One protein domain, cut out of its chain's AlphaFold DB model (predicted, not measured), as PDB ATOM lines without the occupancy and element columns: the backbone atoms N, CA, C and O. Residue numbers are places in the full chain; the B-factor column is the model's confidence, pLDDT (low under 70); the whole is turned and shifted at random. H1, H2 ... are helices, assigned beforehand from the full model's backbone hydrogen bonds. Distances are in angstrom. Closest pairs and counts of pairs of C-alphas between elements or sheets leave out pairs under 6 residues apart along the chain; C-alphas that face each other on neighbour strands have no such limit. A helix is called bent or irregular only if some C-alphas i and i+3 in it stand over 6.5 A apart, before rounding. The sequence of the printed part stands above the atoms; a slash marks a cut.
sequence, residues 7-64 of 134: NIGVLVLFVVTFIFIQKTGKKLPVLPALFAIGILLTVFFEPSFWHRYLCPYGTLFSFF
ATOM      1  N   ASN A   7     -17.262 -22.652  15.933       65.62
ATOM      2  CA  ASN A   7     -18.122 -22.448  14.759       65.62
ATOM      3  C   ASN A   7     -18.197 -23.676  13.828       65.62
ATOM      4  O   ASN A   7     -19.248 -23.942  13.245       65.62
ATOM      5  N   ILE A   8     -17.105 -24.437  13.684       76.31
ATOM      6  CA  ILE A   8     -17.046 -25.605  12.784       76.31
ATOM      7  C   ILE A   8     -17.736 -26.817  13.421       76.31
ATOM      8  O   ILE A   8     -18.459 -27.538  12.730       76.31
ATOM      9  N   GLY A   9     -17.614 -27.000  14.740       78.00
ATOM     10  CA  GLY A   9     -18.316 -28.060  15.469       78.00
ATOM     11  C   GLY A   9     -19.840 -27.928  15.394       78.00
ATOM     12  O   GLY A   9     -20.537 -28.917  15.156       78.00
ATOM     13  N   VAL A  10     -20.364 -26.702  15.500       74.19
ATOM     14  CA  VAL A  10     -21.803 -26.417  15.349       74.19
ATOM     15  C   VAL A  10     -22.283 -26.733  13.931       74.19
ATOM     16  O   VAL A  10     -23.356 -27.314  13.754       74.19
ATOM     17  N   LEU A  11     -21.467 -26.416  12.922       74.50
ATOM     18  CA  LEU A  11     -21.787 -26.673  11.519       74.50
ATOM     19  C   LEU A  11     -21.837 -28.181  11.226       74.50
ATOM     20  O   LEU A  11     -22.791 -28.659  10.609       74.50
ATOM     21  N   VAL A  12     -20.875 -28.953  11.737       83.62
ATOM     22  CA  VAL A  12     -20.864 -30.421  11.605       83.62
ATOM     23  C   VAL A  12     -22.051 -31.055  12.339       83.62
ATOM     24  O   VAL A  12     -22.725 -31.917  11.772       83.62
ATOM     25  N   LEU A  13     -22.374 -30.596  13.553       79.44
ATOM     26  CA  LEU A  13     -23.535 -31.075  14.314       79.44
ATOM     27  C   LEU A  13     -24.851 -30.832  13.559       79.44
ATOM     28  O   LEU A  13     -25.696 -31.729  13.492       79.44
ATOM     29  N   PHE A  14     -25.007 -29.649  12.960       79.94
ATOM     30  CA  PHE A  14     -26.187 -29.273  12.181       79.94
ATOM     31  C   PHE A  14     -26.339 -30.125  10.910       79.94
ATOM     32  O   PHE A  14     -27.427 -30.620  10.615       79.94
ATOM     33  N   VAL A  15     -25.244 -30.371  10.183       84.81
ATOM     34  CA  VAL A  15     -25.257 -31.208   8.970       84.81
ATOM     35  C   VAL A  15     -25.581 -32.668   9.302       84.81
ATOM     36  O   VAL A  15     -26.396 -33.290   8.617       84.81
ATOM     37  N   VAL A  16     -25.015 -33.217  10.380       83.62
ATOM     38  CA  VAL A  16     -25.280 -34.604  10.805       83.62
ATOM     39  C   VAL A  16     -26.725 -34.779  11.272       83.62
ATOM     40  O   VAL A  16     -27.382 -35.746  10.878       83.62
ATOM     41  N   THR A  17     -27.260 -33.831  12.049       75.56
ATOM     42  CA  THR A  17     -28.678 -33.857  12.450       75.56
ATOM     43  C   THR A  17     -29.614 -33.708  11.251       75.56
ATOM     44  O   THR A  17     -30.601 -34.436  11.169       75.56
ATOM     45  N   PHE A  18     -29.287 -32.865  10.268       76.75
ATOM     46  CA  PHE A  18     -30.077 -32.724   9.041       76.75
ATOM     47  C   PHE A  18     -30.105 -34.009   8.196       76.75
ATOM     48  O   PHE A  18     -31.173 -34.446   7.760       76.75
ATOM     49  N   ILE A  19     -28.955 -34.670   8.018       81.25
ATOM     50  CA  ILE A  19     -28.861 -35.962   7.317       81.25
ATOM     51  C   ILE A  19     -29.652 -37.045   8.066       81.25
ATOM     52  O   ILE A  19     -30.331 -37.867   7.443       81.25
ATOM     53  N   PHE A  20     -29.613 -37.035   9.400       76.62
ATOM     54  CA  PHE A  20     -30.368 -37.971  10.230       76.62
ATOM     55  C   PHE A  20     -31.888 -37.768  10.105       76.62
ATOM     56  O   PHE A  20     -32.622 -38.750   9.960       76.62
ATOM     57  N   ILE A  21     -32.352 -36.512  10.075       69.62
ATOM     58  CA  ILE A  21     -33.763 -36.142   9.866       69.62
ATOM     59  C   ILE A  21     -34.241 -36.573   8.471       69.62
ATOM     60  O   ILE A  21     -35.309 -37.175   8.354       69.62
ATOM     61  N   GLN A  22     -33.428 -36.356   7.429       70.25
ATOM     62  CA  GLN A  22     -33.719 -36.819   6.062       70.25
ATOM     63  C   GLN A  22     -33.846 -38.350   5.984       70.25
ATOM     64  O   GLN A  22     -34.695 -38.867   5.260       70.25
ATOM     65  N   LYS A  23     -33.047 -39.094   6.761       72.25
ATOM     66  CA  LYS A  23     -33.110 -40.564   6.795       72.25
ATOM     67  C   LYS A  23     -34.296 -41.131   7.575       72.25
ATOM     68  O   LYS A  23     -34.694 -42.260   7.304       72.25
ATOM     69  N   THR A  24     -34.844 -40.407   8.551       65.69
ATOM     70  CA  THR A  24     -35.855 -40.973   9.461       65.69
ATOM     71  C   THR A  24     -37.294 -40.866   8.960       65.69
ATOM     72  O   THR A  24     -38.167 -41.463   9.585       65.69
ATOM     73  N   GLY A  25     -37.573 -40.165   7.850       63.00
ATOM     74  CA  GLY A  25     -38.875 -40.187   7.153       63.00
ATOM     75  C   GLY A  25     -40.094 -39.733   7.977       63.00
ATOM     76  O   GLY A  25     -41.214 -39.680   7.469       63.00
ATOM     77  N   LYS A  26     -39.905 -39.381   9.252       64.81
ATOM     78  CA  LYS A  26     -40.927 -38.802  10.111       64.81
ATOM     79  C   LYS A  26     -41.050 -37.339   9.726       64.81
ATOM     80  O   LYS A  26     -40.060 -36.612   9.734       64.81
ATOM     81  N   LYS A  27     -42.277 -36.908   9.425       62.97
ATOM     82  CA  LYS A  27     -42.658 -35.495   9.318       62.97
ATOM     83  C   LYS A  27     -42.478 -34.855  10.698       62.97
ATOM     84  O   LYS A  27     -43.439 -34.681  11.439       62.97
ATOM     85  N   LEU A  28     -41.233 -34.606  11.093       65.06
ATOM     86  CA  LEU A  28     -40.928 -33.804  12.262       65.06
ATOM     87  C   LEU A  28     -41.577 -32.440  12.015       65.06
ATOM     88  O   LEU A  28     -41.394 -31.879  10.930       65.06
ATOM     89  N   PRO A  29     -42.348 -31.901  12.969       72.81
ATOM     90  CA  PRO A  29     -42.841 -30.538  12.894       72.81
ATOM     91  C   PRO A  29     -41.660 -29.588  13.139       72.81
ATOM     92  O   PRO A  29     -41.582 -28.906  14.157       72.81
ATOM     93  N   VAL A  30     -40.710 -29.579  12.198       77.88
ATOM     94  CA  VAL A  30     -39.478 -28.783  12.222       77.88
ATOM     95  C   VAL A  30     -39.830 -27.309  12.364       77.88
ATOM     96  O   VAL A  30     -39.147 -26.586  13.074       77.88
ATOM     97  N   LEU A  31     -40.945 -26.890  11.762       75.19
ATOM     98  CA  LEU A  31     -41.442 -25.529  11.862       75.19
ATOM     99  C   LEU A  31     -41.864 -25.186  13.311       75.19
ATOM    100  O   LEU A  31     -41.243 -24.291  13.880       75.19
ATOM    101  N   PRO A  32     -42.792 -25.909  13.977       81.75
ATOM    102  CA  PRO A  32     -43.064 -25.704  15.404       81.75
ATOM    103  C   PRO A  32     -41.841 -25.805  16.318       81.75
ATOM    104  O   PRO A  32     -41.716 -25.009  17.243       81.75
ATOM    105  N   ALA A  33     -40.928 -26.743  16.056       82.50
ATOM    106  CA  ALA A  33     -39.714 -26.897  16.852       82.50
ATOM    107  C   ALA A  33     -38.772 -25.687  16.711       82.50
ATOM    108  O   ALA A  33     -38.310 -25.155  17.717       82.50
ATOM    109  N   LEU A  34     -38.537 -25.202  15.487       80.69
ATOM    110  CA  LEU A  34     -37.739 -24.001  15.226       80.69
ATOM    111  C   LEU A  34     -38.383 -22.745  15.813       80.69
ATOM    112  O   LEU A  34     -37.677 -21.924  16.390       80.69
ATOM    113  N   PHE A  35     -39.707 -22.604  15.715       83.88
ATOM    114  CA  PHE A  35     -40.420 -21.489  16.339       83.88
ATOM    115  C   PHE A  35     -40.328 -21.537  17.864       83.88
ATOM    116  O   PHE A  35     -40.053 -20.512  18.479       83.88
ATOM    117  N   ALA A  36     -40.501 -22.710  18.480       85.38
ATOM    118  CA  ALA A  36     -40.378 -22.868  19.927       85.38
ATOM    119  C   ALA A  36     -38.956 -22.554  20.414       85.38
ATOM    120  O   ALA A  36     -38.792 -21.842  21.402       85.38
ATOM    121  N   ILE A  37     -37.934 -23.021  19.689       87.06
ATOM    122  CA  ILE A  37     -36.526 -22.718  19.977       87.06
ATOM    123  C   ILE A  37     -36.243 -21.225  19.776       87.06
ATOM    124  O   ILE A  37     -35.589 -20.620  20.616       87.06
ATOM    125  N   GLY A  38     -36.764 -20.612  18.712       82.31
ATOM    126  CA  GLY A  38     -36.632 -19.177  18.460       82.31
ATOM    127  C   GLY A  38     -37.260 -18.336  19.572       82.31
ATOM    128  O   GLY A  38     -36.602 -17.448  20.103       82.31
ATOM    129  N   ILE A  39     -38.484 -18.668  19.990       83.81
ATOM    130  CA  ILE A  39     -39.174 -18.001  21.103       83.81
ATOM    131  C   ILE A  39     -38.377 -18.173  22.404       83.81
ATOM    132  O   ILE A  39     -38.115 -17.189  23.094       83.81
ATOM    133  N   LEU A  40     -37.925 -19.393  22.709       83.38
ATOM    134  CA  LEU A  40     -37.106 -19.678  23.890       83.38
ATOM    135  C   LEU A  40     -35.803 -18.859  23.886       83.38
ATOM    136  O   LEU A  40     -35.453 -18.253  24.898       83.38
ATOM    137  N   LEU A  41     -35.117 -18.798  22.742       78.50
ATOM    138  CA  LEU A  41     -33.901 -18.003  22.567       78.50
ATOM    139  C   LEU A  41     -34.174 -16.507  22.752       78.50
ATOM    140  O   LEU A  41     -33.393 -15.841  23.425       78.50
ATOM    141  N   THR A  42     -35.281 -15.976  22.229       73.25
ATOM    142  CA  THR A  42     -35.633 -14.552  22.400       73.25
ATOM    143  C   THR A  42     -36.004 -14.174  23.833       73.25
ATOM    144  O   THR A  42     -35.826 -13.021  24.204       73.25
ATOM    145  N   VAL A  43     -36.486 -15.119  24.648       79.50
ATOM    146  CA  VAL A  43     -36.792 -14.876  26.069       79.50
ATOM    147  C   VAL A  43     -35.523 -14.885  26.928       79.50
ATOM    148  O   VAL A  43     -35.459 -14.179  27.929       79.50
ATOM    149  N   PHE A  44     -34.506 -15.658  26.536       77.00
ATOM    150  CA  PHE A  44     -33.240 -15.756  27.271       77.00
ATOM    151  C   PHE A  44     -32.180 -14.730  26.845       77.00
ATOM    152  O   PHE A  44     -31.301 -14.412  27.645       77.00
ATOM    153  N   PHE A  45     -32.219 -14.228  25.608       68.94
ATOM    154  CA  PHE A  45     -31.224 -13.281  25.101       68.94
ATOM    155  C   PHE A  45     -31.696 -11.830  25.228       68.94
ATOM    156  O   PHE A  45     -32.654 -11.415  24.580       68.94
ATOM    157  N   GLU A  46     -30.949 -11.046  26.006       64.88
ATOM    158  CA  GLU A  46     -31.146  -9.606  26.177       64.88
ATOM    159  C   GLU A  46     -31.156  -8.880  24.806       64.88
ATOM    160  O   GLU A  46     -30.303  -9.166  23.951       64.88
ATOM    161  N   PRO A  47     -32.055  -7.901  24.569       64.38
ATOM    162  CA  PRO A  47     -32.151  -7.176  23.293       64.38
ATOM    163  C   PRO A  47     -30.850  -6.503  22.819       64.38
ATOM    164  O   PRO A  47     -30.711  -6.179  21.635       64.38
ATOM    165  N   SER A  48     -29.887  -6.288  23.717       61.66
ATOM    166  CA  SER A  48     -28.575  -5.695  23.435       61.66
ATOM    167  C   SER A  48     -27.686  -6.574  22.543       61.66
ATOM    168  O   SER A  48     -26.966  -6.045  21.695       61.66
ATOM    169  N   PHE A  49     -27.775  -7.908  22.644       62.22
ATOM    170  CA  PHE A  49     -26.942  -8.821  21.843       62.22
ATOM    171  C   PHE A  49     -27.302  -8.803  20.352       62.22
ATOM    172  O   PHE A  49     -26.421  -8.874  19.489       62.22
ATOM    173  N   TRP A  50     -28.589  -8.639  20.037       67.38
ATOM    174  CA  TRP A  50     -29.079  -8.600  18.659       67.38
ATOM    175  C   TRP A  50     -28.607  -7.357  17.907       67.38
ATOM    176  O   TRP A  50     -28.142  -7.466  16.775       67.38
ATOM    177  N   HIS A  51     -28.664  -6.186  18.542       66.81
ATOM    178  CA  HIS A  51     -28.313  -4.915  17.902       66.81
ATOM    179  C   HIS A  51     -26.806  -4.741  17.687       66.81
ATOM    180  O   HIS A  51     -26.410  -4.016  16.778       66.81
ATOM    181  N   ARG A  52     -25.979  -5.425  18.489       66.56
ATOM    182  CA  ARG A  52     -24.517  -5.322  18.425       66.56
ATOM    183  C   ARG A  52     -23.860  -6.385  17.543       66.56
ATOM    184  O   ARG A  52     -22.944  -6.051  16.799       66.56
ATOM    185  N   TYR A  53     -24.300  -7.643  17.613       65.81
ATOM    186  CA  TYR A  53     -23.568  -8.760  16.990       65.81
ATOM    187  C   TYR A  53     -24.360  -9.558  15.957       65.81
ATOM    188  O   TYR A  53     -23.756 -10.120  15.046       65.81
ATOM    189  N   LEU A  54     -25.688  -9.620  16.072       66.75
ATOM    190  CA  LEU A  54     -26.495 -10.537  15.261       66.75
ATOM    191  C   LEU A  54     -27.397  -9.850  14.237       66.75
ATOM    192  O   LEU A  54     -28.084 -10.562  13.517       66.75
ATOM    193  N   CYS A  55     -27.416  -8.514  14.138       71.06
ATOM    194  CA  CYS A  55     -28.301  -7.808  13.209       71.06
ATOM    195  C   CYS A  55     -27.801  -7.953  11.755       71.06
ATOM    196  O   CYS A  55     -26.919  -7.195  11.336       71.06
ATOM    197  N   PRO A  56     -28.382  -8.858  10.942       68.81
ATOM    198  CA  PRO A  56     -27.938  -9.075   9.564       68.81
ATOM    199  C   PRO A  56     -28.348  -7.902   8.663       68.81
ATOM    200  O   PRO A  56     -27.751  -7.646   7.623       68.81
ATOM    201  N   TYR A  57     -29.366  -7.157   9.090       68.75
ATOM    202  CA  TYR A  57     -29.848  -5.958   8.426       68.75
ATOM    203  C   TYR A  57     -28.937  -4.751   8.682       68.75
ATOM    204  O   TYR A  57     -28.792  -3.905   7.807       68.75
ATOM    205  N   GLY A  58     -28.277  -4.678   9.844       68.81
ATOM    206  CA  GLY A  58     -27.362  -3.581  10.176       68.81
ATOM    207  C   GLY A  58     -26.142  -3.544   9.251       68.81
ATOM    208  O   GLY A  58     -25.808  -2.492   8.705       68.81
ATOM    209  N   THR A  59     -25.524  -4.701   8.998       71.44
ATOM    210  CA  THR A  59     -24.410  -4.826   8.042       71.44
ATOM    211  C   THR A  59     -24.866  -4.589   6.603       71.44
ATOM    212  O   THR A  59     -24.192  -3.874   5.858       71.44
ATOM    213  N   LEU A  60     -26.044  -5.105   6.234       71.81
ATOM    214  CA  LEU A  60     -26.630  -4.916   4.907       71.81
ATOM    215  C   LEU A  60     -26.936  -3.438   4.602       71.81
ATOM    216  O   LEU A  60     -26.641  -2.966   3.506       71.81
ATOM    217  N   PHE A  61     -27.479  -2.684   5.564       64.94
ATOM    218  CA  PHE A  61     -27.814  -1.267   5.377       64.94
ATOM    219  C   PHE A  61     -26.618  -0.319   5.553       64.94
ATOM    220  O   PHE A  61     -26.589   0.739   4.922       64.94
ATOM    221  N   SER A  62     -25.599  -0.690   6.335       62.50
ATOM    222  CA  SER A  62     -24.377   0.117   6.505       62.50
ATOM    223  C   SER A  62     -23.631   0.338   5.181       62.50
ATOM    224  O   SER A  62     -23.177   1.450   4.898       62.50
ATOM    225  N   PHE A  63     -23.598  -0.678   4.309       63.12
ATOM    226  CA  PHE A  63     -22.933  -0.587   3.003       63.12
ATOM    227  C   PHE A  63     -23.525   0.508   2.097       63.12
ATOM    228  O   PHE A  63     -22.793   1.162   1.356       63.12
ATOM    229  N   PHE A  64     -24.831   0.771   2.201       65.31
ATOM    230  CA  PHE A  64     -25.524   1.780   1.393       65.31
ATOM    231  C   PHE A  64     -25.725   3.127   2.113       65.31
ATOM    232  O   PHE A  64     -26.014   4.129   1.461       65.31
TER     233      PHE A  64
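This is residues 7 to 64 of the 134 residues of an uncharacterized protein of Clostridiales bacterium (UniProt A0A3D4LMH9). Four helices are strung along an open C-shaped path with an empty middle, and no helix touches another. The long H1 is followed by a turn, H2 heads back nearly the opposite way at a distance from it, and the short H3 and H4 make the far end. The printed part has 58 residues with four named helices, in the order H1, H2, H3, H4, and no named strand; its class is all helix. It is only just extended, close to loose, with a radius of gyration of the C-alphas of 15.6 A, and it is elongated, spanning 43 by 25 by 22 A.

H1, residues 7 to 24, is apart from H2, residues 30 to 44. H3, residues 47 to 54, is apart from both. H4, residues 56 to 62, is apart from H1 and H2. H3 and H4 are close but not clearly touching; their closest C-alphas, those of His 51 and Gly 58, are 7.9 A apart. Their lines stand at 71 degrees, only just about perpendicular. In H1, H2 and H4 every O i to N i+4 pair is within hydrogen-bond range; in H3, 3 of 4 are.

H1 begins at C-alpha 7 (-18.122, -22.448, 14.759) and is 26.2 A long from first to last C-alpha. H2, 20.9 A long, ends at C-alpha 44 (-33.240, -15.756, 27.271). H3 is 10.4 A long and neither bent nor irregular, but only just: C-alphas 51 and 54 are 6.5 A apart. H4, 10.3 A long, ends at C-alpha 62 (-24.377, 0.117, 6.505).

The two C-alphas farthest apart, those of Thr 24 and Phe 64, are 44.7 A apart. The printed part has no cut, and its three links are tight. The mean pLDDT of the printed part is 73.1; 24 residues are under 70, among them residues 24 to 28 and 45 to 54.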